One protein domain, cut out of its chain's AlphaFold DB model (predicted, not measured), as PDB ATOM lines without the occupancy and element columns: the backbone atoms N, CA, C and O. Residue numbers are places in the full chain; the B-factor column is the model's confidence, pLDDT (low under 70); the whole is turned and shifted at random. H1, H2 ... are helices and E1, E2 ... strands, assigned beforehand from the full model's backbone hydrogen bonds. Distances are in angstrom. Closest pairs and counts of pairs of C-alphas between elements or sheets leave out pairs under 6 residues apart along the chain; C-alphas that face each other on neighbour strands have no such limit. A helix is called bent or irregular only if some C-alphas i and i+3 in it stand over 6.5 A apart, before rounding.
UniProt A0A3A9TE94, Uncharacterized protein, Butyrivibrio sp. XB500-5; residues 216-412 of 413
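This is residues 216 to 412 of the 413 residues of an uncharacterized protein of Butyrivibrio sp. XB500-5 (UniProt A0A3A9TE94). A twisted sheet of seven long and short strands is the core, with a small four-stranded sheet and H6 side by side over one face, and H4 and H5 covering the E8 and E7 end of the other. The two sheets make a sandwich, partly face to face, their strands at 36 degrees; H1 packs on E5, and H2 packs on E5 and E6. The 197 printed residues hold six named helices and eleven named strands, in the order E1 E2 E3 E4 H1 H2 E5 E6 H3 H4 H5 E7 E8 E9 E10 H6 E11. Both sheets are antiparallel, E4 E5 E6 E10 E9 E8 E7 and E1 E2 E3 E11; the class is mixed, helices and strands. The whole is compact, radius of gyration of the C-alphas 16.9 A, spanning 49 by 40 by 30 A.

Begin with the large sheet: edge strand E4 (243 to 245), then E5 (276 to 283), E6 (291 to 299), E10 (388 to 396), E9 (375 to 385), E8 (359 to 370) and edge strand E7 (344 to 356). E7 to E10 form a meander, each strand the antiparallel neighbour of the one before; look at N 350 and O 365, 2.9 A, between E7 and E8. E6 and E10 have N 294 and O 393 at 2.9 A. H4 (313 to 324) runs along E8, 2 degrees on the local plane, with C-alphas 321 and 362 closest, 5.7 A. On the same face, H5 (327 to 340) lies over E7, C-alphas 338 and 344 closest, 5.5 A. On the opposite face, H6 (399 to 406) is on the sheet, C-alphas 396 and 402 closest, 5.5 A. H1 (248 to 254) touches H2 (259 to 271), C-alphas 249 and 259 closest, 4.7 A; H2 is irregular, C-alphas 260 and 263 being 8.3 A apart. H3 (301 to 308) only grazes the sheet. The small sheet holds the meander E1 (222 to 224), E2 (227 to 230), E3 (235 to 238), then E11 (409 to 411); N 236 and O 410 are 2.8 A apart between E3 and E11. Every O i to N i+4 pair is within hydrogen-bond range in H1, H3, H4, H5 and H6; H2 has 7 of 9.

Find C-alpha 222 at (-28.764, 26.413, 50.080), where E1 begins; E11 ends at C-alpha 411, (-34.941, 35.754, 58.968). E8 measures 32.9 A, E9 32.8 A, and E7, 27.9 A, bends by 87 degrees at residue 353.

The C-alphas farthest apart, Asp 287 and Ala 309, are 50.9 A apart. The printed part has no cut and no long link. Mean pLDDT of the printed part is 94.8; residue 287 is under 70.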
ATOM      1  N   ALA A 216     -17.719  41.067  54.171       91.62
ATOM      2  CA  ALA A 216     -18.426  39.813  54.383       91.62
ATOM      3  C   ALA A 216     -18.315  38.948  53.110       91.62
ATOM      4  O   ALA A 216     -18.637  39.426  52.010       91.62
ATOM      5  N   PRO A 217     -17.832  37.699  53.202       94.50
ATOM      6  CA  PRO A 217     -17.747  36.838  52.035       94.50
ATOM      7  C   PRO A 217     -19.153  36.559  51.502       94.50
ATOM      8  O   PRO A 217     -20.103  36.412  52.264       94.50
ATOM      9  N   TYR A 218     -19.285  36.498  50.178       96.25
ATOM     10  CA  TYR A 218     -20.497  35.949  49.583       96.25
ATOM     11  C   TYR A 218     -20.540  34.442  49.826       96.25
ATOM     12  O   TYR A 218     -19.577  33.745  49.474       96.25
ATOM     13  N   GLU A 219     -21.654  33.977  50.378       96.69
ATOM     14  CA  GLU A 219     -21.962  32.578  50.647       96.69
ATOM     15  C   GLU A 219     -23.074  32.113  49.703       96.69
ATOM     16  O   GLU A 219     -24.105  32.777  49.563       96.69
ATOM     17  N   VAL A 220     -22.823  30.987  49.031       95.75
ATOM     18  CA  VAL A 220     -23.735  30.379  48.052       95.75
ATOM     19  C   VAL A 220     -25.019  29.946  48.766       95.75
ATOM     20  O   VAL A 220     -24.920  29.376  49.853       95.75
ATOM     21  N   PRO A 221     -26.208  30.182  48.190       97.19
ATOM     22  CA  PRO A 221     -27.459  29.783  48.813       97.19
ATOM     23  C   PRO A 221     -27.622  28.259  48.898       97.19
ATOM     24  O   PRO A 221     -27.095  27.504  48.077       97.19
ATOM     25  N   GLU A 222     -28.431  27.819  49.855       97.38
ATOM     26  CA  GLU A 222     -28.764  26.413  50.080       97.38
ATOM     27  C   GLU A 222     -30.224  26.112  49.736       97.38
ATOM     28  O   GLU A 222     -31.124  26.923  49.959       97.38
ATOM     29  N   TYR A 223     -30.447  24.907  49.212       96.81
ATOM     30  CA  TYR A 223     -31.764  24.348  48.931       96.81
ATOM     31  C   TYR A 223     -31.892  23.013  49.667       96.81
ATOM     32  O   TYR A 223     -31.117  22.091  49.409       96.81
ATOM     33  N   ASP A 224     -32.878  22.904  50.555       96.75
ATOM     34  CA  ASP A 224     -33.211  21.685  51.294       96.75
ATOM     35  C   ASP A 224     -34.707  21.379  51.143       96.75
ATOM     36  O   ASP A 224     -35.561  21.901  51.868       96.75
ATOM     37  N   GLY A 225     -35.031  20.577  50.125       95.94
ATOM     38  CA  GLY A 225     -36.407  20.232  49.765       95.94
ATOM     39  C   GLY A 225     -37.240  21.470  49.429       95.94
ATOM     40  O   GLY A 225     -37.025  22.119  48.406       95.94
ATOM     41  N   ASP A 226     -38.192  21.794  50.301       97.62
ATOM     42  CA  ASP A 226     -39.061  22.970  50.173       97.62
ATOM     43  C   ASP A 226     -38.470  24.241  50.803       97.62
ATOM     44  O   ASP A 226     -39.103  25.293  50.781       97.62
ATOM     45  N   THR A 227     -37.258  24.179  51.356       98.00
ATOM     46  CA  THR A 227     -36.611  25.329  51.994       98.00
ATOM     47  C   THR A 227     -35.497  25.880  51.119       98.00
ATOM     48  O   THR A 227     -34.616  25.146  50.682       98.00
ATOM     49  N   PHE A 228     -35.509  27.192  50.916       98.25
ATOM     50  CA  PHE A 228     -34.393  27.952  50.365       98.25
ATOM     51  C   PHE A 228     -33.788  28.841  51.454       98.25
ATOM     52  O   PHE A 228     -34.529  29.465  52.221       98.25
ATOM     53  N   ILE A 229     -32.461  28.939  51.504       98.25
ATOM     54  CA  ILE A 229     -31.730  29.791  52.447       98.25
ATOM     55  C   ILE A 229     -30.707  30.629  51.683       98.25
ATOM     56  O   ILE A 229     -29.808  30.096  51.037       98.25
ATOM     57  N   SER A 230     -30.815  31.951  51.804       97.88
ATOM     58  CA  SER A 230     -29.764  32.879  51.394       97.88
ATOM     59  C   SER A 230     -28.950  33.300  52.607       97.88
ATOM     60  O   SER A 230     -29.399  34.102  53.431       97.88
ATOM     61  N   HIS A 231     -27.727  32.790  52.704       97.38
ATOM     62  CA  HIS A 231     -26.802  33.131  53.786       97.38
ATOM     63  C   HIS A 231     -26.360  34.599  53.722       97.38
ATOM     64  O   HIS A 231     -26.381  35.321  54.730       97.38
ATOM     65  N   SER A 232     -26.075  35.073  52.504       96.31
ATOM     66  CA  SER A 232     -25.552  36.417  52.229       96.31
ATOM     67  C   SER A 232     -26.509  37.529  52.662       96.31
ATOM     68  O   SER A 232     -26.072  38.499  53.282       96.31
ATOM     69  N   VAL A 233     -27.818  37.372  52.423       97.12
ATOM     70  CA  VAL A 233     -28.836  38.332  52.895       97.12
ATOM     71  C   VAL A 233     -29.629  37.856  54.117       97.12
ATOM     72  O   VAL A 233     -30.425  38.615  54.661       97.12
ATOM     73  N   GLY A 234     -29.335  36.661  54.639       97.19
ATOM     74  CA  GLY A 234     -29.872  36.160  55.906       97.19
ATOM     75  C   GLY A 234     -31.370  35.931  55.896       97.19
ATOM     76  O   GLY A 234     -32.030  36.258  56.880       97.19
ATOM     77  N   ILE A 235     -31.899  35.414  54.790       98.06
ATOM     78  CA  ILE A 235     -33.321  35.103  54.672       98.06
ATOM     79  C   ILE A 235     -33.523  33.639  54.324       98.06
ATOM     80  O   ILE A 235     -32.721  33.021  53.624       98.06
ATOM     81  N   LYS A 236     -34.645  33.111  54.788       98.25
ATOM     82  CA  LYS A 236     -35.120  31.765  54.518       98.25
ATOM     83  C   LYS A 236     -36.516  31.847  53.924       98.25
ATOM     84  O   LYS A 236     -37.348  32.604  54.418       98.25
ATOM     85  N   PHE A 237     -36.781  31.038  52.908       98.25
ATOM     86  CA  PHE A 237     -38.089  30.903  52.280       98.25
ATOM     87  C   PHE A 237     -38.550  29.447  52.349       98.25
ATOM     88  O   PHE A 237     -37.881  28.563  51.814       98.25
ATOM     89  N   ASN A 238     -39.686  29.199  53.007       98.31
ATOM     90  CA  ASN A 238     -40.324  27.880  53.025       98.31
ATOM     91  C   ASN A 238     -41.395  27.851  51.938       98.31
ATOM     92  O   ASN A 238     -42.483  28.397  52.107       98.31
ATOM     93  N   LYS A 239     -41.074  27.240  50.806       96.19
ATOM     94  CA  LYS A 239     -41.924  27.220  49.625       96.19
ATOM     95  C   LYS A 239     -43.261  26.521  49.916       96.19
ATOM     96  O   LYS A 239     -43.254  25.372  50.360       96.19
ATOM     97  N   PRO A 240     -44.413  27.147  49.611       96.31
ATOM     98  CA  PRO A 240     -45.704  26.467  49.651       96.31
ATOM     99  C   PRO A 240     -45.737  25.235  48.732       96.31
ATOM    100  O   PRO A 240     -45.039  25.178  47.720       96.31
ATOM    101  N   SER A 241     -46.593  24.257  49.032       95.06
ATOM    102  CA  SER A 241     -46.652  22.997  48.270       95.06
ATOM    103  C   SER A 241     -47.041  23.168  46.797       95.06
ATOM    104  O   SER A 241     -46.782  22.283  45.995       95.06
ATOM    105  N   ASN A 242     -47.694  24.278  46.442       94.44
ATOM    106  CA  ASN A 242     -48.109  24.596  45.074       94.44
ATOM    107  C   ASN A 242     -47.057  25.383  44.276       94.44
ATOM    108  O   ASN A 242     -47.331  25.737  43.132       94.44
ATOM    109  N   TYR A 243     -45.908  25.697  44.875       96.19
ATOM    110  CA  TYR A 243     -44.775  26.318  44.197       96.19
ATOM    111  C   TYR A 243     -43.721  25.262  43.857       96.19
ATOM    112  O   TYR A 243     -43.549  24.286  44.588       96.19
ATOM    113  N   THR A 244     -42.925  25.527  42.830       96.62
ATOM    114  CA  THR A 244     -41.751  24.739  42.441       96.62
ATOM    115  C   THR A 244     -40.553  25.673  42.305       96.62
ATOM    116  O   THR A 244     -40.672  26.746  41.719       96.62
ATOM    117  N   PHE A 245     -39.408  25.294  42.883       97.31
ATOM    118  CA  PHE A 245     -38.154  26.014  42.656       97.31
ATOM    119  C   PHE A 245     -37.643  25.722  41.249       97.31
ATOM    120  O   PHE A 245     -37.666  24.567  40.821       97.31
ATOM    121  N   LEU A 246     -37.132  26.743  40.566       95.69
ATOM    122  CA  LEU A 246     -36.368  26.526  39.340       95.69
ATOM    123  C   LEU A 246     -35.065  25.784  39.645       95.69
ATOM    124  O   LEU A 246     -34.435  25.992  40.685       95.69
ATOM    125  N   SER A 247     -34.638  24.946  38.704       95.25
ATOM    126  CA  SER A 247     -33.349  24.266  38.785       95.25
ATOM    127  C   SER A 247     -32.187  25.243  38.565       95.25
ATOM    128  O   SER A 247     -32.346  26.325  37.991       95.25
ATOM    129  N   LYS A 248     -30.974  24.853  38.978       94.50
ATOM    130  CA  LYS A 248     -29.762  25.652  38.722       94.50
ATOM    131  C   LYS A 248     -29.526  25.864  37.227       94.50
ATOM    132  O   LYS A 248     -29.088  26.937  36.832       94.50
ATOM    133  N   GLU A 249     -29.836  24.874  36.393       93.75
ATOM    134  CA  GLU A 249     -29.756  24.973  34.933       93.75
ATOM    135  C   GLU A 249     -30.717  26.032  34.389       93.75
ATOM    136  O   GLU A 249     -30.343  26.814  33.513       93.75
ATOM    137  N   GLU A 250     -31.945  26.073  34.911       93.88
ATOM    138  CA  GLU A 250     -32.943  27.059  34.508       93.88
ATOM    139  C   GLU A 250     -32.506  28.466  34.921       93.88
ATOM    140  O   GLU A 250     -32.472  29.354  34.069       93.88
ATOM    141  N   LEU A 251     -32.072  28.648  36.177       93.25
ATOM    142  CA  LEU A 251     -31.519  29.911  36.680       93.25
ATOM    143  C   LEU A 251     -30.300  30.373  35.860       93.25
ATOM    144  O   LEU A 251     -30.268  31.511  35.386       93.25
ATOM    145  N   ALA A 252     -29.333  29.483  35.616       89.81
ATOM    146  CA  ALA A 252     -28.132  29.769  34.829       89.81
ATOM    147  C   ALA A 252     -28.467  30.187  33.388       89.81
ATOM    148  O   ALA A 252     -27.846  31.109  32.848       89.81
ATOM    149  N   GLY A 253     -29.478  29.551  32.785       87.62
ATOM    150  CA  GLY A 253     -29.937  29.847  31.431       87.62
ATOM    151  C   GLY A 253     -30.422  31.288  31.254       87.62
ATOM    152  O   GLY A 253     -30.144  31.896  30.220       87.62
ATOM    153  N   GLY A 254     -31.080  31.867  32.263       79.75
ATOM    154  CA  GLY A 254     -31.499  33.276  32.225       79.75
ATOM    155  C   GLY A 254     -30.345  34.256  32.412       79.75
ATOM    156  O   GLY A 254     -30.380  35.357  31.872       79.75
ATOM    157  N   ASP A 255     -29.290  33.835  33.109       73.94
ATOM    158  CA  ASP A 255     -28.079  34.628  33.329       73.94
ATOM    159  C   ASP A 255     -27.027  34.479  32.213       73.94
ATOM    160  O   ASP A 255     -25.939  35.066  32.302       73.94
ATOM    161  N   GLY A 256     -27.320  33.692  31.169       78.94
ATOM    162  CA  GLY A 256     -26.393  33.402  30.071       78.94
ATOM    163  C   GLY A 256     -25.156  32.618  30.519       78.94
ATOM    164  O   GLY A 256     -24.088  32.759  29.922       78.94
ATOM    165  N   SER A 257     -25.283  31.840  31.595       80.38
ATOM    166  CA  SER A 257     -24.198  31.069  32.207       80.38
ATOM    167  C   SER A 257     -24.436  29.563  32.054       80.38
ATOM    168  O   SER A 257     -25.563  29.117  31.853       80.38
ATOM    169  N   SER A 258     -23.364  28.771  32.128       84.88
ATOM    170  CA  SER A 258     -23.469  27.306  32.196       84.88
ATOM    171  C   SER A 258     -23.905  26.868  33.596       84.88
ATOM    172  O   SER A 258     -23.500  27.483  34.583       84.88
ATOM    173  N   SER A 259     -24.676  25.784  33.690       86.62
ATOM    174  CA  SER A 259     -25.093  25.179  34.962       86.62
ATOM    175  C   SER A 259     -23.918  24.662  35.791       86.62
ATOM    176  O   SER A 259     -23.921  24.808  37.009       86.62
ATOM    177  N   ASP A 260     -22.897  24.106  35.130       86.94
ATOM    178  CA  ASP A 260     -21.768  23.425  35.783       86.94
ATOM    179  C   ASP A 260     -20.919  24.371  36.650       86.94
ATOM    180  O   ASP A 260     -20.251  23.934  37.583       86.94
ATOM    181  N   ASP A 261     -20.990  25.674  36.367       89.94
ATOM    182  CA  ASP A 261     -20.281  26.734  37.084       89.94
ATOM    183  C   ASP A 261     -21.246  27.724  37.761       89.94
ATOM    184  O   ASP A 261     -20.823  28.821  38.124       89.94
ATOM    185  N   PHE A 262     -22.532  27.381  37.931       92.00
ATOM    186  CA  PHE A 262     -23.549  28.331  38.399       92.00
ATOM    187  C   PHE A 262     -23.147  29.022  39.708       92.00
ATOM    188  O   PHE A 262     -23.051  30.244  39.738       92.00
ATOM    189  N   ASP A 263     -22.819  28.264  40.759       94.06
ATOM    190  CA  ASP A 263     -22.484  28.824  42.079       94.06
ATOM    191  C   ASP A 263     -21.213  29.688  42.039       94.06
ATOM    192  O   ASP A 263     -21.124  30.744  42.671       94.06
ATOM    193  N   LYS A 264     -20.219  29.258  41.253       94.00
ATOM    194  CA  LYS A 264     -18.973  30.003  41.050       94.00
ATOM    195  C   LYS A 264     -19.250  31.318  40.329       94.00
ATOM    196  O   LYS A 264     -18.759  32.364  40.748       94.00
ATOM    197  N   LYS A 265     -20.049  31.276  39.264       93.56
ATOM    198  CA  LYS A 265     -20.383  32.446  38.457       93.56
ATOM    199  C   LYS A 265     -21.274  33.422  39.219       93.56
ATOM    200  O   LYS A 265     -21.032  34.624  39.174       93.56
ATOM    201  N   LEU A 266     -22.239  32.894  39.969       94.12
ATOM    202  CA  LEU A 266     -23.076  33.623  40.915       94.12
ATOM    203  C   LEU A 266     -22.205  34.418  41.894       94.12
ATOM    204  O   LEU A 266     -22.354  35.635  41.997       94.12
ATOM    205  N   LYS A 267     -21.228  33.752  42.522       95.69
ATOM    206  CA  LYS A 267     -20.263  34.390  43.420       95.69
ATOM    207  C   LYS A 267     -19.424  35.471  42.735       95.69
ATOM    208  O   LYS A 267     -19.346  36.582  43.248       95.69
ATOM    209  N   GLU A 268     -18.800  35.167  41.596       94.56
ATOM    210  CA  GLU A 268     -17.966  36.122  40.847       94.56
ATOM    211  C   GLU A 268     -18.752  37.375  40.436       94.56
ATOM    212  O   GLU A 268     -18.264  38.503  40.542       94.56
ATOM    213  N   ASP A 269     -19.981  37.181  39.970       94.75
ATOM    214  CA  ASP A 269     -20.841  38.267  39.530       94.75
ATOM    215  C   ASP A 269     -21.301  39.116  40.726       94.75
ATOM    216  O   ASP A 269     -21.159  40.337  40.689       94.75
ATOM    217  N   ILE A 270     -21.734  38.508  41.833       95.31
ATOM    218  CA  ILE A 270     -22.119  39.264  43.034       95.31
ATOM    219  C   ILE A 270     -20.918  40.005  43.635       95.31
ATOM    220  O   ILE A 270     -21.039  41.187  43.961       95.31
ATOM    221  N   ASP A 271     -19.743  39.375  43.725       93.75
ATOM    222  CA  ASP A 271     -18.520  40.019  44.228       93.75
ATOM    223  C   ASP A 271     -18.055  41.178  43.325       93.75
ATOM    224  O   ASP A 271     -17.474  42.149  43.816       93.75
ATOM    225  N   SER A 272     -18.385  41.133  42.029       93.19
ATOM    226  CA  SER A 272     -18.184  42.236  41.077       93.19
ATOM    227  C   SER A 272     -19.359  43.223  41.004       93.19
ATOM    228  O   SER A 272     -19.406  44.059  40.104       93.19
ATOM    229  N   SER A 273     -20.273  43.188  41.983       94.50
ATOM    230  CA  SER A 273     -21.440  44.080  42.077       94.50
ATOM    231  C   SER A 273     -22.414  43.953  40.902       94.50
ATOM    232  O   SER A 273     -23.095  44.910  40.538       94.50
ATOM    233  N   LYS A 274     -22.496  42.770  40.292       93.94
ATOM    234  CA  LYS A 274     -23.513  42.431  39.300       93.94
ATOM    235  C   LYS A 274     -24.681  41.727  40.002       93.94
ATOM    236  O   LYS A 274     -24.453  40.741  40.703       93.94
ATOM    237  N   PRO A 275     -25.929  42.198  39.831       94.25
ATOM    238  CA  PRO A 275     -27.078  41.559  40.458       94.25
ATOM    239  C   PRO A 275     -27.308  40.166  39.871       94.25
ATOM    240  O   PRO A 275     -27.142  39.939  38.663       94.25
ATOM    241  N   ARG A 276     -27.710  39.234  40.732       94.94
ATOM    242  CA  ARG A 276     -27.989  37.848  40.360       94.94
ATOM    243  C   ARG A 276     -29.210  37.303  41.069       94.94
ATOM    244  O   ARG A 276     -29.515  37.723  42.181       94.94
ATOM    245  N   THR A 277     -29.885  36.362  40.418       95.75
ATOM    246  CA  THR A 277     -31.011  35.633  41.008       95.75
ATOM    247  C   THR A 277     -30.477  34.437  41.778       95.75
ATOM    248  O   THR A 277     -29.877  33.546  41.186       95.75
ATOM    249  N   GLU A 278     -30.712  34.405  43.085       96.31
ATOM    250  CA  GLU A 278     -30.382  33.237  43.906       96.31
ATOM    251  C   GLU A 278     -31.509  32.213  43.916       96.31
ATOM    252  O   GLU A 278     -31.241  31.016  43.989       96.31
ATOM    253  N   MET A 279     -32.756  32.690  43.841       97.44
ATOM    254  CA  MET A 279     -33.955  31.864  43.894       97.44
ATOM    255  C   MET A 279     -35.061  32.421  43.014       97.44
ATOM    256  O   MET A 279     -35.324  33.625  43.016       97.44
ATOM    257  N   LEU A 280     -35.722  31.516  42.296       96.75
ATOM    258  CA  LEU A 280     -37.017  31.736  41.672       96.75
ATOM    259  C   LEU A 280     -37.911  30.542  42.012       96.75
ATOM    260  O   LEU A 280     -37.504  29.394  41.824       96.75
ATOM    261  N   ALA A 281     -39.115  30.817  42.498       96.81
ATOM    262  CA  ALA A 281     -40.152  29.817  42.672       96.81
ATOM    263  C   ALA A 281     -41.432  30.283  41.982       96.81
ATOM    264  O   ALA A 281     -41.828  31.442  42.113       96.81
ATOM    265  N   GLU A 282     -42.089  29.375  41.272       96.06
ATOM    266  CA  GLU A 282     -43.331  29.651  40.551       96.06
ATOM    267  C   GLU A 282     -44.407  28.621  40.885       96.06
ATOM    268  O   GLU A 282     -44.100  27.472  41.203       96.06
ATOM    269  N   THR A 283     -45.673  29.024  40.826       94.75
ATOM    270  CA  THR A 283     -46.795  28.092  40.903       94.75
ATOM    271  C   THR A 283     -46.933  27.298  39.613       94.75
ATOM    272  O   THR A 283     -46.631  27.794  38.525       94.75
ATOM    273  N   GLU A 284     -47.459  26.076  39.703       89.19
ATOM    274  CA  GLU A 284     -47.934  25.386  38.503       89.19
ATOM    275  C   GLU A 284     -49.002  26.251  37.821       89.19
ATOM    276  O   GLU A 284     -49.982  26.661  38.453       89.19
ATOM    277  N   LEU A 285     -48.792  26.559  36.536       77.44
ATOM    278  CA  LEU A 285     -49.721  27.375  35.759       77.44
ATOM    279  C   LEU A 285     -51.044  26.630  35.602       77.44
ATOM    280  O   LEU A 285     -51.233  25.820  34.697       77.44
ATOM    281  N   THR A 286     -51.972  26.941  36.491       78.44
ATOM    282  CA  THR A 286     -53.394  26.705  36.288       78.44
ATOM    283  C   THR A 286     -54.016  28.032  35.873       78.44
ATOM    284  O   THR A 286     -53.537  29.087  36.289       78.44
ATOM    285  N   ASP A 287     -55.088  27.996  35.080       62.78
ATOM    286  CA  ASP A 287     -55.735  29.189  34.499       62.78
ATOM    287  C   ASP A 287     -56.171  30.261  35.530       62.78
ATOM    288  O   ASP A 287     -56.593  31.349  35.144       62.78
ATOM    289  N   ALA A 288     -56.085  29.976  36.837       74.12
ATOM    290  CA  ALA A 288     -56.537  30.851  37.915       74.12
ATOM    291  C   ALA A 288     -55.436  31.367  38.861       74.12
ATOM    292  O   ALA A 288     -55.691  32.341  39.562       74.12
ATOM    293  N   ASN A 289     -54.241  30.761  38.912       80.00
ATOM    294  CA  ASN A 289     -53.249  31.069  39.952       80.00
ATOM    295  C   ASN A 289     -51.844  31.222  39.367       80.00
ATOM    296  O   ASN A 289     -51.120  30.242  39.190       80.00
ATOM    297  N   ILE A 290     -51.455  32.471  39.113       88.31
ATOM    298  CA  ILE A 290     -50.067  32.842  38.836       88.31
ATOM    299  C   ILE A 290     -49.478  33.378  40.137       88.31
ATOM    300  O   ILE A 290     -49.931  34.404  40.643       88.31
ATOM    301  N   GLY A 291     -48.486  32.674  40.671       94.25
ATOM    302  CA  GLY A 291     -47.666  33.108  41.789       94.25
ATOM    303  C   GLY A 291     -46.199  32.942  41.423       94.25
ATOM    304  O   GLY A 291     -45.760  31.836  41.127       94.25
ATOM    305  N   ILE A 292     -45.437  34.030  41.424       95.94
ATOM    306  CA  ILE A 292     -43.990  34.009  41.187       95.94
ATOM    307  C   ILE A 292     -43.332  34.738  42.345       95.94
ATOM    308  O   ILE A 292     -43.756  35.831  42.709       95.94
ATOM    309  N   THR A 293     -42.296  34.144  42.920       97.38
ATOM    310  CA  THR A 293     -41.453  34.819  43.900       97.38
ATOM    311  C   THR A 293     -39.987  34.675  43.532       97.38
ATOM    312  O   THR A 293     -39.542  33.605  43.115       97.38
ATOM    313  N   GLN A 294     -39.238  35.763  43.658       97.25
ATOM    314  CA  GLN A 294     -37.836  35.839  43.277       97.25
ATOM    315  C   GLN A 294     -37.017  36.486  44.389       97.25
ATOM    316  O   GLN A 294     -37.425  37.509  44.934       97.25
ATOM    317  N   LEU A 295     -35.831  35.940  44.668       97.75
ATOM    318  CA  LEU A 295     -34.784  36.626  45.424       97.75
ATOM    319  C   LEU A 295     -33.595  36.931  44.517       97.75
ATOM    320  O   LEU A 295     -33.012  36.028  43.907       97.75
ATOM    321  N   ARG A 296     -33.183  38.199  44.504       96.94
ATOM    322  CA  ARG A 296     -31.917  38.639  43.921       96.94
ATOM    323  C   ARG A 296     -31.008  39.249  44.961       96.94
ATOM    324  O   ARG A 296     -31.467  39.896  45.898       96.94
ATOM    325  N   VAL A 297     -29.713  39.094  44.734       97.31
ATOM    326  CA  VAL A 297     -28.668  39.635  45.592       97.31
ATOM    327  C   VAL A 297     -27.659  40.393  44.741       97.31
ATOM    328  O   VAL A 297     -27.341  40.013  43.612       97.31
ATOM    329  N   ILE A 298     -27.170  41.502  45.284       96.75
ATOM    330  CA  ILE A 298     -26.054  42.274  44.742       96.75
ATOM    331  C   ILE A 298     -25.165  42.712  45.905       96.75
ATOM    332  O   ILE A 298     -25.663  43.099  46.965       96.75
ATOM    333  N   ARG A 299     -23.848  42.713  45.709       95.69
ATOM    334  CA  ARG A 299     -22.952  43.473  46.582       95.69
ATOM    335  C   ARG A 299     -22.986  44.926  46.133       95.69
ATOM    336  O   ARG A 299     -22.704  45.213  44.973       95.69
ATOM    337  N   ASN A 300     -23.347  45.848  47.017       92.00
ATOM    338  CA  ASN A 300     -23.495  47.251  46.643       92.00
ATOM    339  C   ASN A 300     -22.373  48.081  47.270       92.00
ATOM    340  O   ASN A 300     -22.379  48.378  48.463       92.00
ATOM    341  N   ILE A 301     -21.416  48.496  46.442       87.56
ATOM    342  CA  ILE A 301     -20.271  49.307  46.878       87.56
ATOM    343  C   ILE A 301     -20.727  50.655  47.467       87.56
ATOM    344  O   ILE A 301     -20.096  51.168  48.389       87.56
ATOM    345  N   GLY A 302     -21.847  51.213  46.997       89.44
ATOM    346  CA  GLY A 302     -22.443  52.422  47.566       89.44
ATOM    347  C   GLY A 302     -22.832  52.250  49.036       89.44
ATOM    348  O   GLY A 302     -22.552  53.136  49.837       89.44
ATOM    349  N   ILE A 303     -23.378  51.087  49.419       90.62
ATOM    350  CA  ILE A 303     -23.679  50.772  50.828       90.62
ATOM    351  C   ILE A 303     -22.400  50.798  51.663       90.62
ATOM    352  O   ILE A 303     -22.403  51.365  52.753       90.62
ATOM    353  N   ILE A 304     -21.301  50.233  51.152       89.31
ATOM    354  CA  ILE A 304     -20.008  50.220  51.856       89.31
ATOM    355  C   ILE A 304     -19.553  51.652  52.147       89.31
ATOM    356  O   ILE A 304     -19.179  51.957  53.278       89.31
ATOM    357  N   PHE A 305     -19.628  52.547  51.159       91.19
ATOM    358  CA  PHE A 305     -19.253  53.948  51.350       91.19
ATOM    359  C   PHE A 305     -20.165  54.677  52.339       91.19
ATOM    360  O   PHE A 305     -19.669  55.442  53.163       91.19
ATOM    361  N   LEU A 306     -21.476  54.434  52.293       92.44
ATOM    362  CA  LEU A 306     -22.421  55.058  53.220       92.44
ATOM    363  C   LEU A 306     -22.199  54.571  54.661       92.44
ATOM    364  O   LEU A 306     -22.163  55.390  55.576       92.44
ATOM    365  N   LYS A 307     -21.958  53.268  54.858       91.38
ATOM    366  CA  LYS A 307     -21.597  52.703  56.167       91.38
ATOM    367  C   LYS A 307     -20.259  53.238  56.670       91.38
ATOM    368  O   LYS A 307     -20.143  53.588  57.838       91.38
ATOM    369  N   TYR A 308     -19.265  53.369  55.790       90.38
ATOM    370  CA  TYR A 308     -17.983  53.996  56.126       90.38
ATOM    371  C   TYR A 308     -18.148  55.467  56.538       90.38
ATOM    372  O   TYR A 308     -17.448  55.943  57.426       90.38
ATOM    373  N   ALA A 309     -19.115  56.177  55.949       93.12
ATOM    374  CA  ALA A 309     -19.501  57.526  56.357       93.12
ATOM    375  C   ALA A 309     -20.332  57.571  57.660       93.12
ATOM    376  O   ALA A 309     -20.820  58.637  58.028       93.12
ATOM    377  N   GLY A 310     -20.506  56.439  58.351       95.19
ATOM    378  CA  GLY A 310     -21.202  56.344  59.633       95.19
ATOM    379  C   GLY A 310     -22.721  56.219  59.537       95.19
ATOM    380  O   GLY A 310     -23.378  56.263  60.573       95.19
ATOM    381  N   LYS A 311     -23.291  56.055  58.334       96.31
ATOM    382  CA  LYS A 311     -24.739  55.872  58.183       96.31
ATOM    383  C   LYS A 311     -25.174  54.481  58.636       96.31
ATOM    384  O   LYS A 311     -24.575  53.467  58.268       96.31
ATOM    385  N   THR A 312     -26.260  54.451  59.390       96.38
ATOM    386  CA  THR A 312     -26.986  53.244  59.787       96.38
ATOM    387  C   THR A 312     -27.737  52.633  58.600       96.38
ATOM    388  O   THR A 312     -27.957  53.283  57.577       96.38
ATOM    389  N   GLU A 313     -28.152  51.368  58.714       94.81
ATOM    390  CA  GLU A 313     -28.960  50.721  57.665       94.81
ATOM    391  C   GLU A 313     -30.288  51.455  57.441       94.81
ATOM    392  O   GLU A 313     -30.698  51.629  56.297       94.81
ATOM    393  N   ASP A 314     -30.902  51.966  58.510       96.31
ATOM    394  CA  ASP A 314     -32.134  52.751  58.454       96.31
ATOM    395  C   ASP A 314     -31.999  54.037  57.636       96.31
ATOM    396  O   ASP A 314     -32.849  54.304  56.786       96.31
ATOM    397  N   GLU A 315     -30.930  54.806  57.858       97.12
ATOM    398  CA  GLU A 315     -30.659  56.044  57.116       97.12
ATOM    399  C   GLU A 315     -30.336  55.764  55.644       97.12
ATOM    400  O   GLU A 315     -30.670  56.555  54.761       97.12
ATOM    401  N   ILE A 316     -29.670  54.640  55.359       96.50
ATOM    402  CA  ILE A 316     -29.382  54.223  53.982       96.50
ATOM    403  C   ILE A 316     -30.683  53.833  53.269       96.50
ATOM    404  O   ILE A 316     -30.901  54.247  52.129       96.50
ATOM    405  N   ILE A 317     -31.548  53.055  53.926       97.06
ATOM    406  CA  ILE A 317     -32.861  52.673  53.392       97.06
ATOM    407  C   ILE A 317     -33.737  53.902  53.174       97.06
ATOM    408  O   ILE A 317     -34.365  53.998  52.126       97.06
ATOM    409  N   GLU A 318     -33.749  54.852  54.106       96.88
ATOM    410  CA  GLU A 318     -34.478  56.115  53.964       96.88
ATOM    411  C   GLU A 318     -34.002  56.898  52.736       96.88
ATOM    412  O   GLU A 318     -34.807  57.217  51.862       96.88
ATOM    413  N   GLN A 319     -32.688  57.085  52.587       96.19
ATOM    414  CA  GLN A 319     -32.111  57.781  51.435       96.19
ATOM    415  C   GLN A 319     -32.452  57.097  50.095       96.19
ATOM    416  O   GLN A 319     -32.739  57.765  49.098       96.19
ATOM    417  N   PHE A 320     -32.422  55.762  50.035       95.25
ATOM    418  CA  PHE A 320     -32.830  55.040  48.829       95.25
ATOM    419  C   PHE A 320     -34.345  55.088  48.603       95.25
ATOM    420  O   PHE A 320     -34.776  55.218  47.458       95.25
ATOM    421  N   CYS A 321     -35.150  55.032  49.666       96.81
ATOM    422  CA  CYS A 321     -36.603  55.143  49.592       96.81
ATOM    423  C   CYS A 321     -37.014  56.491  49.000       96.81
ATOM    424  O   CYS A 321     -37.847  56.524  48.097       96.81
ATOM    425  N   GLU A 322     -36.395  57.591  49.437       96.31
ATOM    426  CA  GLU A 322     -36.615  58.924  48.866       96.31
ATOM    427  C   GLU A 322     -36.313  58.949  47.366       96.31
ATOM    428  O   GLU A 322     -37.114  59.455  46.585       96.31
ATOM    429  N   SER A 323     -35.189  58.357  46.947       95.06
ATOM    430  CA  SER A 323     -34.807  58.287  45.534       95.06
ATOM    431  C   SER A 323     -35.799  57.483  44.688       95.06
ATOM    432  O   SER A 323     -36.073  57.864  43.553       95.06
ATOM    433  N   GLU A 324     -36.304  56.366  45.210       95.19
ATOM    434  CA  GLU A 324     -37.263  55.487  44.523       95.19
ATOM    435  C   GLU A 324     -38.679  56.078  44.504       95.19
ATOM    436  O   GLU A 324     -39.443  55.814  43.581       95.19
ATOM    437  N   SER A 325     -39.014  56.911  45.493       95.62
ATOM    438  CA  SER A 325     -40.323  57.567  45.618       95.62
ATOM    439  C   SER A 325     -40.450  58.832  44.764       95.62
ATOM    440  O   SER A 325     -41.506  59.464  44.753       95.62
ATOM    441  N   ARG A 326     -39.387  59.240  44.058       97.19
ATOM    442  CA  ARG A 326     -39.451  60.395  43.160       97.19
ATOM    443  C   ARG A 326     -40.419  60.123  42.011       97.19
ATOM    444  O   ARG A 326     -40.372  59.069  41.382       97.19
ATOM    445  N   GLU A 327     -41.241  61.117  41.689       96.75
ATOM    446  CA  GLU A 327     -42.279  61.012  40.656       96.75
ATOM    447  C   GLU A 327     -41.716  60.622  39.278       96.75
ATOM    448  O   GLU A 327     -42.307  59.801  38.581       96.75
ATOM    449  N   ASP A 328     -40.535  61.131  38.904       96.44
ATOM    450  CA  ASP A 328     -39.873  60.785  37.641       96.44
ATOM    451  C   ASP A 328     -39.427  59.316  37.588       96.44
ATOM    452  O   ASP A 328     -39.524  58.671  36.542       96.44
ATOM    453  N   GLN A 329     -38.979  58.773  38.720       96.12
ATOM    454  CA  GLN A 329     -38.609  57.366  38.836       96.12
ATOM    455  C   GLN A 329     -39.851  56.461  38.838       96.12
ATOM    456  O   GLN A 329     -39.878  55.472  38.106       96.12
ATOM    457  N   ILE A 330     -40.905  56.838  39.569       97.31
ATOM    458  CA  ILE A 330     -42.193  56.130  39.560       97.31
ATOM    459  C   ILE A 330     -42.780  56.088  38.145       97.31
ATOM    460  O   ILE A 330     -43.183  55.021  37.685       97.31
ATOM    461  N   GLN A 331     -42.796  57.214  37.425       97.81
ATOM    462  CA  GLN A 331     -43.328  57.261  36.062       97.81
ATOM    463  C   GLN A 331     -42.519  56.377  35.107       97.81
ATOM    464  O   GLN A 331     -43.099  55.627  34.325       97.81
ATOM    465  N   LYS A 332     -41.184  56.404  35.207       96.81
ATOM    466  CA  LYS A 332     -40.313  55.523  34.419       96.81
ATOM    467  C   LYS A 332     -40.627  54.045  34.662       96.81
ATOM    468  O   LYS A 332     -40.599  53.250  33.724       96.81
ATOM    469  N   ASP A 333     -40.927  53.678  35.902       96.12
ATOM    470  CA  ASP A 333     -41.294  52.307  36.243       96.12
ATOM    471  C   ASP A 333     -42.686  51.949  35.722       96.12
ATOM    472  O   ASP A 333     -42.855  50.872  35.155       96.12
ATOM    473  N   LYS A 334     -43.663  52.862  35.804       97.50
ATOM    474  CA  LYS A 334     -44.979  52.679  35.170       97.50
ATOM    475  C   LYS A 334     -44.842  52.429  33.666       97.50
ATOM    476  O   LYS A 334     -45.392  51.451  33.162       97.50
ATOM    477  N   ASP A 335     -44.051  53.242  32.966       97.12
ATOM    478  CA  ASP A 335     -43.788  53.086  31.529       97.12
ATOM    479  C   ASP A 335     -43.117  51.739  31.217       97.12
ATOM    480  O   ASP A 335     -43.428  51.078  30.221       97.12
ATOM    481  N   TYR A 336     -42.208  51.298  32.088       95.88
ATOM    482  CA  TYR A 336     -41.561  49.997  31.977       95.88
ATOM    483  C   TYR A 336     -42.566  48.838  32.091       95.88
ATOM    484  O   TYR A 336     -42.570  47.940  31.245       95.88
ATOM    485  N   TYR A 337     -43.461  48.871  33.081       95.31
ATOM    486  CA  TYR A 337     -44.506  47.858  33.238       95.31
ATOM    487  C   TYR A 337     -45.501  47.874  32.072       95.31
ATOM    488  O   TYR A 337     -45.790  46.822  31.505       95.31
ATOM    489  N   LEU A 338     -45.970  49.053  31.657       95.94
ATOM    490  CA  LEU A 338     -46.896  49.200  30.529       95.94
ATOM    491  C   LEU A 338     -46.293  48.712  29.204       95.94
ATOM    492  O   LEU A 338     -46.998  48.128  28.386       95.94
ATOM    493  N   SER A 339     -44.995  48.932  28.984       95.25
ATOM    494  CA  SER A 339     -44.313  48.465  27.769       95.25
ATOM    495  C   SER A 339     -43.962  46.978  27.801       95.25
ATOM    496  O   SER A 339     -43.933  46.349  26.745       95.25
ATOM    497  N   THR A 340     -43.712  46.402  28.980       93.25
ATOM    498  CA  THR A 340     -43.379  44.976  29.100       93.25
ATOM    499  C   THR A 340     -44.621  44.089  29.055       93.25
ATOM    500  O   THR A 340     -44.603  43.008  28.466       93.25
ATOM    501  N   TYR A 341     -45.717  44.541  29.660       91.81
ATOM    502  CA  TYR A 341     -46.967  43.799  29.711       91.81
ATOM    503  C   TYR A 341     -47.949  44.376  28.694       91.81
ATOM    504  O   TYR A 341     -48.713  45.276  29.015       91.81
ATOM    505  N   GLU A 342     -48.000  43.812  27.482       94.12
ATOM    506  CA  GLU A 342     -48.903  44.283  26.409       94.12
ATOM    507  C   GLU A 342     -50.388  44.336  26.823       94.12
ATOM    508  O   GLU A 342     -51.177  45.090  26.256       94.12
ATOM    509  N   GLN A 343     -50.785  43.523  27.808       94.44
ATOM    510  CA  GLN A 343     -52.147  43.496  28.346       94.44
ATOM    511  C   GLN A 343     -52.373  44.476  29.503       94.44
ATOM    512  O   GLN A 343     -53.508  44.579  29.970       94.44
ATOM    513  N   ALA A 344     -51.342  45.171  29.987       96.50
ATOM    514  CA  ALA A 344     -51.481  46.179  31.025       96.50
ATOM    515  C   ALA A 344     -52.179  47.416  30.452       96.50
ATOM    516  O   ALA A 344     -51.750  48.025  29.475       96.50
ATOM    517  N   LYS A 345     -53.297  47.771  31.074       97.75
ATOM    518  CA  LYS A 345     -54.067  48.980  30.796       97.75
ATOM    519  C   LYS A 345     -53.582  50.147  31.647       97.75
ATOM    520  O   LYS A 345     -53.562  51.276  31.167       97.75
ATOM    521  N   ASP A 346     -53.276  49.868  32.909       98.12
ATOM    522  CA  ASP A 346     -52.858  50.858  33.893       98.12
ATOM    523  C   ASP A 346     -51.933  50.211  34.925       98.12
ATOM    524  O   ASP A 346     -52.019  49.003  35.173       98.12
ATOM    525  N   VAL A 347     -51.049  51.015  35.506       98.12
ATOM    526  CA  VAL A 347     -50.091  50.588  36.525       98.12
ATOM    527  C   VAL A 347     -50.057  51.644  37.615       98.12
ATOM    528  O   VAL A 347     -49.685  52.797  37.374       98.12
ATOM    529  N   ASP A 348     -50.400  51.235  38.830       98.25
ATOM    530  CA  ASP A 348     -50.195  52.045  40.016       98.25
ATOM    531  C   ASP A 348     -49.007  51.537  40.823       98.25
ATOM    532  O   ASP A 348     -48.786  50.333  40.923       98.25
ATOM    533  N   ILE A 349     -48.199  52.466  41.332       98.38
ATOM    534  CA  ILE A 349     -46.970  52.153  42.060       98.38
ATOM    535  C   ILE A 349     -46.916  53.045  43.287       98.38
ATOM    536  O   ILE A 349     -46.879  54.269  43.161       98.38
ATOM    537  N   THR A 350     -46.832  52.420  44.457       98.00
ATOM    538  CA  THR A 350     -46.573  53.096  45.726       98.00
ATOM    539  C   THR A 350     -45.231  52.634  46.273       98.00
ATOM    540  O   THR A 350     -44.952  51.438  46.327       98.00
ATOM    541  N   VAL A 351     -44.390  53.581  46.687       98.19
ATOM    542  CA  VAL A 351     -43.106  53.312  47.344       98.19
ATOM    543  C   VAL A 351     -43.188  53.836  48.772       98.19
ATOM    544  O   VAL A 351     -43.650  54.951  49.004       98.19
ATOM    545  N   SER A 352     -42.777  53.021  49.736       97.88
ATOM    546  CA  SER A 352     -42.815  53.368  51.155       97.88
ATOM    547  C   SER A 352     -41.665  52.715  51.919       97.88
ATOM    548  O   SER A 352     -41.046  51.758  51.450       97.88
ATOM    549  N   LYS A 353     -41.380  53.228  53.117       97.75
ATOM    550  CA  LYS A 353     -40.517  52.547  54.083       97.75
ATOM    551  C   LYS A 353     -41.352  51.528  54.858       97.75
ATOM    552  O   LYS A 353     -42.464  51.832  55.282       97.75
ATOM    553  N   GLY A 354     -40.796  50.347  55.077       97.38
ATOM    554  CA  GLY A 354     -41.404  49.306  55.889       97.38
ATOM    555  C   GLY A 354     -40.352  48.368  56.460       97.38
ATOM    556  O   GLY A 354     -39.185  48.734  56.612       97.38
ATOM    557  N   GLU A 355     -40.771  47.144  56.752       97.62
ATOM    558  CA  GLU A 355     -39.891  46.092  57.242       97.62
ATOM    559  C   GLU A 355     -40.078  44.810  56.434       97.62
ATOM    560  O   GLU A 355     -41.174  44.499  55.968       97.62
ATOM    561  N   PHE A 356     -39.002  44.042  56.296       97.81
ATOM    562  CA  PHE A 356     -39.030  42.706  55.719       97.81
ATOM    563  C   PHE A 356     -38.167  41.771  56.562       97.81
ATOM    564  O   PHE A 356     -36.979  42.023  56.759       97.81
ATOM    565  N   CYS A 357     -38.768  40.701  57.091       97.00
ATOM    566  CA  CYS A 357     -38.100  39.764  58.004       97.00
ATOM    567  C   CYS A 357     -37.401  40.460  59.197       97.00
ATOM    568  O   CYS A 357     -36.288  40.091  59.567       97.00
ATOM    569  N   GLY A 358     -38.038  41.488  59.773       96.69
ATOM    570  CA  GLY A 358     -37.512  42.250  60.915       96.69
ATOM    571  C   GLY A 358     -36.368  43.214  60.579       96.69
ATOM    572  O   GLY A 358     -35.663  43.657  61.482       96.69
ATOM    573  N   ARG A 359     -36.144  43.514  59.294       96.06
ATOM    574  CA  ARG A 359     -35.141  44.484  58.833       96.06
ATOM    575  C   ARG A 359     -35.812  45.671  58.151       96.06
ATOM    576  O   ARG A 359     -36.772  45.442  57.412       96.06
ATOM    577  N   PRO A 360     -35.280  46.896  58.298       97.62
ATOM    578  CA  PRO A 360     -35.716  48.036  57.505       97.62
ATOM    579  C   PRO A 360     -35.637  47.734  56.007       97.62
ATOM    580  O   PRO A 360     -34.630  47.214  55.513       97.62
ATOM    581  N   ALA A 361     -36.704  48.061  55.285       98.12
ATOM    582  CA  ALA A 361     -36.814  47.799  53.861       98.12
ATOM    583  C   ALA A 361     -37.533  48.938  53.131       98.12
ATOM    584  O   ALA A 361     -38.390  49.626  53.686       98.12
ATOM    585  N   ILE A 362     -37.209  49.095  51.852       98.25
ATOM    586  CA  ILE A 362     -38.054  49.814  50.901       98.25
ATOM    587  C   ILE A 362     -39.106  48.822  50.425       98.25
ATOM    588  O   ILE A 362     -38.751  47.745  49.940       98.25
ATOM    589  N   VAL A 363     -40.374  49.191  50.552       98.31
ATOM    590  CA  VAL A 363     -41.520  48.409  50.101       98.31
ATOM    591  C   VAL A 363     -42.125  49.109  48.898       98.31
ATOM    592  O   VAL A 363     -42.521  50.274  48.980       98.31
ATOM    593  N   LYS A 364     -42.193  48.398  47.777       98.25
ATOM    594  CA  LYS A 364     -42.821  48.878  46.550       98.25
ATOM    595  C   LYS A 364     -44.015  47.997  46.221       98.25
ATOM    596  O   LYS A 364     -43.847  46.809  45.963       98.25
ATOM    597  N   ASP A 365     -45.201  48.586  46.253       98.25
ATOM    598  CA  ASP A 365     -46.455  47.933  45.886       98.25
ATOM    599  C   ASP A 365     -46.843  48.371  44.476       98.25
ATOM    600  O   ASP A 365     -46.877  49.569  44.181       98.25
ATOM    601  N   ILE A 366     -47.059  47.407  43.590       98.25
ATOM    602  CA  ILE A 366     -47.336  47.630  42.176       98.25
ATOM    603  C   ILE A 366     -48.634  46.911  41.831       98.25
ATOM    604  O   ILE A 366     -48.697  45.680  41.820       98.25
ATOM    605  N   GLN A 367     -49.654  47.682  41.480       98.12
ATOM    606  CA  GLN A 367     -50.934  47.171  41.017       98.12
ATOM    607  C   GLN A 367     -51.039  47.348  39.504       98.12
ATOM    608  O   GLN A 367     -51.048  48.463  38.987       98.12
ATOM    609  N   ILE A 368     -51.156  46.241  38.778       97.38
ATOM    610  CA  ILE A 368     -51.294  46.221  37.322       97.38
ATOM    611  C   ILE A 368     -52.749  45.903  36.991       97.38
ATOM    612  O   ILE A 368     -53.240  44.816  37.291       97.38
ATOM    613  N   THR A 369     -53.441  46.834  36.341       97.62
ATOM    614  CA  THR A 369     -54.787  46.598  35.806       97.62
ATOM    615  C   THR A 369     -54.671  46.132  34.366       97.62
ATOM    616  O   THR A 369     -54.123  46.842  33.526       97.62
ATOM    617  N   LEU A 370     -55.214  44.960  34.048       95.69
ATOM    618  CA  LEU A 370     -55.196  44.394  32.702       95.69
ATOM    619  C   LEU A 370     -56.383  44.890  31.857       95.69
ATOM    620  O   LEU A 370     -57.412  45.334  32.373       95.69
ATOM    621  N   LEU A 371     -56.274  44.787  30.530       95.00
ATOM    622  CA  LEU A 371     -57.309  45.214  29.574       95.00
ATOM    623  C   LEU A 371     -58.667  44.519  29.785       95.00
ATOM    624  O   LEU A 371     -59.709  45.114  29.510       95.00
ATOM    625  N   ASN A 372     -58.667  43.286  30.293       94.31
ATOM    626  CA  ASN A 372     -59.877  42.523  30.620       94.31
ATOM    627  C   ASN A 372     -60.481  42.881  31.997       94.31
ATOM    628  O   ASN A 372     -61.486  42.291  32.387       94.31
ATOM    629  N   GLY A 373     -59.880  43.826  32.727       95.12
ATOM    630  CA  GLY A 373     -60.292  44.238  34.069       95.12
ATOM    631  C   GLY A 373     -59.750  43.367  35.207       95.12
ATOM    632  O   GLY A 373     -60.017  43.684  36.362       95.12
ATOM    633  N   ALA A 374     -58.996  42.302  34.917       94.00
ATOM    634  CA  ALA A 374     -58.284  41.554  35.948       94.00
ATOM    635  C   ALA A 374     -57.123  42.387  36.517       94.00
ATOM    636  O   ALA A 374     -56.550  43.226  35.819       94.00
ATOM    637  N   GLY A 375     -56.784  42.147  37.781       93.94
ATOM    638  CA  GLY A 375     -55.633  42.753  38.443       93.94
ATOM    639  C   GLY A 375     -54.493  41.752  38.596       93.94
ATOM    640  O   GLY A 375     -54.733  40.559  38.759       93.94
ATOM    641  N   ALA A 376     -53.262  42.247  38.564       95.88
ATOM    642  CA  ALA A 376     -52.097  41.566  39.104       95.88
ATOM    643  C   ALA A 376     -51.422  42.492  40.121       95.88
ATOM    644  O   ALA A 376     -51.460  43.714  39.981       95.88
ATOM    645  N   HIS A 377     -50.825  41.908  41.149       97.12
ATOM    646  CA  HIS A 377     -50.162  42.618  42.233       97.12
ATOM    647  C   HIS A 377     -48.719  42.144  42.325       97.12
ATOM    648  O   HIS A 377     -48.462  40.941  42.327       97.12
ATOM    649  N   THR A 378     -47.778  43.081  42.405       97.31
ATOM    650  CA  THR A 378     -46.384  42.788  42.733       97.31
ATOM    651  C   THR A 378     -46.002  43.551  43.990       97.31
ATOM    652  O   THR A 378     -46.157  44.766  44.033       97.31
ATOM    653  N   LYS A 379     -45.454  42.853  44.986       98.06
ATOM    654  CA  LYS A 379     -44.787  43.484  46.130       98.06
ATOM    655  C   LYS A 379     -43.290  43.238  46.049       98.06
ATOM    656  O   LYS A 379     -42.853  42.090  45.965       98.06
ATOM    657  N   GLU A 380     -42.511  44.313  46.076       98.06
ATOM    658  CA  GLU A 380     -41.054  44.258  46.106       98.06
ATOM    659  C   GLU A 380     -40.507  44.784  47.432       98.06
ATOM    660  O   GLU A 380     -40.978  45.789  47.965       98.06
ATOM    661  N   PHE A 381     -39.458  44.131  47.922       98.31
ATOM    662  CA  PHE A 381     -38.735  44.504  49.128       98.31
ATOM    663  C   PHE A 381     -37.260  44.678  48.797       98.31
ATOM    664  O   PHE A 381     -36.629  43.755  48.275       98.31
ATOM    665  N   LYS A 382     -36.698  45.841  49.136       98.06
ATOM    666  CA  LYS A 382     -35.255  46.112  49.062       98.06
ATOM    667  C   LYS A 382     -34.726  46.321  50.468       98.06
ATOM    668  O   LYS A 382     -35.168  47.239  51.152       98.06
ATOM    669  N   PHE A 383     -33.789  45.492  50.900       97.81
ATOM    670  CA  PHE A 383     -33.243  45.540  52.257       97.81
ATOM    671  C   PHE A 383     -31.739  45.273  52.246       97.81
ATOM    672  O   PHE A 383     -31.177  44.807  51.252       97.81
ATOM    673  N   ILE A 384     -31.077  45.601  53.353       96.88
ATOM    674  CA  ILE A 384     -29.622  45.532  53.480       96.88
ATOM    675  C   ILE A 384     -29.253  44.501  54.547       96.88
ATOM    676  O   ILE A 384     -29.884  44.414  55.601       96.88
ATOM    677  N   LYS A 385     -28.208  43.720  54.272       96.00
ATOM    678  CA  LYS A 385     -27.484  42.940  55.280       96.00
ATOM    679  C   LYS A 385     -26.003  43.021  54.948       96.00
ATOM    680  O   LYS A 385     -25.591  42.648  53.852       96.00
ATOM    681  N   ASN A 386     -25.194  43.495  55.895       94.31
ATOM    682  CA  ASN A 386     -23.767  43.743  55.672       94.31
ATOM    683  C   ASN A 386     -23.564  44.681  54.466       94.31
ATOM    684  O   ASN A 386     -24.082  45.795  54.470       94.31
ATOM    685  N   ASP A 387     -22.826  44.268  53.446       95.06
ATOM    686  CA  ASP A 387     -22.611  45.016  52.207       95.06
ATOM    687  C   ASP A 387     -23.414  44.472  51.011       95.06
ATOM    688  O   ASP A 387     -23.182  44.859  49.859       95.06
ATOM    689  N   PHE A 388     -24.398  43.616  51.289       96.56
ATOM    690  CA  PHE A 388     -25.334  43.096  50.304       96.56
ATOM    691  C   PHE A 388     -26.669  43.833  50.361       96.56
ATOM    692  O   PHE A 388     -27.174  44.174  51.434       96.56
ATOM    693  N   MET A 389     -27.259  44.027  49.185       97.69
ATOM    694  CA  MET A 389     -28.656  44.415  49.036       97.69
ATOM    695  C   MET A 389     -29.445  43.216  48.508       97.69
ATOM    696  O   MET A 389     -29.091  42.637  47.475       97.69
ATOM    697  N   GLY A 390     -30.491  42.842  49.239       97.88
ATOM    698  CA  GLY A 390     -31.461  41.832  48.838       97.88
ATOM    699  C   GLY A 390     -32.662  42.478  48.161       97.88
ATOM    700  O   GLY A 390     -33.143  43.515  48.618       97.88
ATOM    701  N   TYR A 391     -33.141  41.854  47.087       97.88
ATOM    702  CA  TYR A 391     -34.359  42.232  46.376       97.88
ATOM    703  C   TYR A 391     -35.291  41.029  46.341       97.88
ATOM    704  O   TYR A 391     -35.008  40.051  45.647       97.88
ATOM    705  N   VAL A 392     -36.394  41.097  47.080       98.31
ATOM    706  CA  VAL A 392     -37.476  40.112  46.985       98.31
ATOM    707  C   VAL A 392     -38.586  40.710  46.137       98.31
ATOM    708  O   VAL A 392     -38.972  41.845  46.379       98.31
ATOM    709  N   SER A 393     -39.091  39.970  45.153       97.81
ATOM    710  CA  SER A 393     -40.264  40.358  44.359       97.81
ATOM    711  C   SER A 393     -41.272  39.219  44.368       97.81
ATOM    712  O   SER A 393     -40.905  38.075  44.098       97.81
ATOM    713  N   VAL A 394     -42.523  39.532  44.702       97.69
ATOM    714  CA  VAL A 394     -43.640  38.588  44.787       97.69
ATOM    715  C   VAL A 394     -44.760  39.068  43.875       97.69
ATOM    716  O   VAL A 394     -45.431  40.045  44.198       97.69
ATOM    717  N   LEU A 395     -44.984  38.368  42.765       96.50
ATOM    718  CA  LEU A 395     -46.077  38.604  41.820       96.50
ATOM    719  C   LEU A 395     -47.206  37.604  42.076       96.50
ATOM    720  O   LEU A 395     -46.980  36.393  42.028       96.50
ATOM    721  N   CYS A 396     -48.421  38.094  42.303       95.75
ATOM    722  CA  CYS A 396     -49.635  37.286  42.428       95.75
ATOM    723  C   CYS A 396     -50.826  37.949  41.715       95.75
ATOM    724  O   CYS A 396     -50.776  39.113  41.324       95.75
ATOM    725  N   MET A 397     -51.936  37.225  41.569       94.38
ATOM    726  CA  MET A 397     -53.181  37.774  41.000       94.38
ATOM    727  C   MET A 397     -53.985  38.629  41.995       94.38
ATOM    728  O   MET A 397     -54.913  39.332  41.603       94.38
ATOM    729  N   SER A 398     -53.652  38.576  43.285       95.00
ATOM    730  CA  SER A 398     -54.295  39.376  44.326       95.00
ATOM    731  C   SER A 398     -53.289  39.797  45.393       95.00
ATOM    732  O   SER A 398     -52.320  39.082  45.657       95.00
ATOM    733  N   GLU A 399     -53.549  40.928  46.050       96.38
ATOM    734  CA  GLU A 399     -52.739  41.383  47.183       96.38
ATOM    735  C   GLU A 399     -52.702  40.339  48.313       96.38
ATOM    736  O   GLU A 399     -51.645  40.052  48.869       96.38
ATOM    737  N   SER A 400     -53.839  39.700  48.612       96.56
ATOM    738  CA  SER A 400     -53.914  38.676  49.662       96.56
ATOM    739  C   SER A 400     -53.001  37.479  49.384       96.56
ATOM    740  O   SER A 400     -52.464  36.896  50.325       96.56
ATOM    741  N   ASP A 401     -52.821  37.098  48.120       95.69
ATOM    742  CA  ASP A 401     -51.931  35.994  47.754       95.69
ATOM    743  C   ASP A 401     -50.453  36.408  47.792       95.69
ATOM    744  O   ASP A 401     -49.616  35.598  48.205       95.69
ATOM    745  N   CYS A 402     -50.140  37.676  47.479       96.75
ATOM    746  CA  CYS A 402     -48.813  38.237  47.748       96.75
ATOM    747  C   CYS A 402     -48.486  38.115  49.240       96.75
ATOM    748  O   CYS A 402     -47.450  37.554  49.583       96.75
ATOM    749  N   GLU A 403     -49.384  38.552  50.130       97.38
ATOM    750  CA  GLU A 403     -49.161  38.513  51.584       97.38
ATOM    751  C   GLU A 403     -48.957  37.088  52.121       97.38
ATOM    752  O   GLU A 403     -48.064  36.844  52.934       97.38
ATOM    753  N   LYS A 404     -49.721  36.105  51.623       96.75
ATOM    754  CA  LYS A 404     -49.511  34.688  51.980       96.75
ATOM    755  C   LYS A 404     -48.126  34.194  51.562       96.75
ATOM    756  O   LYS A 404     -47.485  33.454  52.306       96.75
ATOM    757  N   THR A 405     -47.671  34.593  50.377       96.81
ATOM    758  CA  THR A 405     -46.353  34.206  49.858       96.81
ATOM    759  C   THR A 405     -45.234  34.910  50.629       96.81
ATOM    760  O   THR A 405     -44.242  34.280  50.983       96.81
ATOM    761  N   ILE A 406     -45.412  36.187  50.972       97.88
ATOM    762  CA  ILE A 406     -44.483  36.970  51.798       97.88
ATOM    763  C   ILE A 406     -44.330  36.348  53.187       97.88
ATOM    764  O   ILE A 406     -43.209  36.209  53.669       97.88
ATOM    765  N   ALA A 407     -45.422  35.883  53.798       97.81
ATOM    766  CA  ALA A 407     -45.399  35.221  55.104       97.81
ATOM    767  C   ALA A 407     -44.581  33.913  55.133       97.81
ATOM    768  O   ALA A 407     -44.280  33.394  56.208       97.81
ATOM    769  N   CYS A 408     -44.205  33.369  53.971       97.81
ATOM    770  CA  CYS A 408     -43.327  32.205  53.871       97.81
ATOM    771  C   CYS A 408     -41.836  32.556  54.023       97.81
ATOM    772  O   CYS A 408     -41.003  31.649  54.161       97.81
ATOM    773  N   TYR A 409     -41.494  33.849  54.005       98.19
ATOM    774  CA  TYR A 409     -40.160  34.350  54.306       98.19
ATOM    775  C   TYR A 409     -39.951  34.537  55.811       98.19
ATOM    776  O   TYR A 409     -40.850  34.912  56.559       98.19
ATOM    777  N   SER A 410     -38.725  34.285  56.254       97.56
ATOM    778  CA  SER A 410     -38.278  34.476  57.635       97.56
ATOM    779  C   SER A 410     -36.805  34.882  57.659       97.56
ATOM    780  O   SER A 410     -36.071  34.624  56.702       97.56
ATOM    781  N   ALA A 411     -36.362  35.514  58.745       95.38
ATOM    782  CA  ALA A 411     -34.941  35.754  58.968       95.38
ATOM    783  C   ALA A 411     -34.221  34.435  59.291       95.38
ATOM    784  O   ALA A 411     -34.784  33.549  59.935       95.38
ATOM    785  N   VAL A 412     -32.971  34.320  58.847       90.69
ATOM    786  CA  VAL A 412     -32.033  33.323  59.373       90.69
ATOM    787  C   VAL A 412     -31.401  33.939  60.616       90.69
ATOM    788  O   VAL A 412     -30.808  35.017  60.513       90.69
TER     789      VAL A 412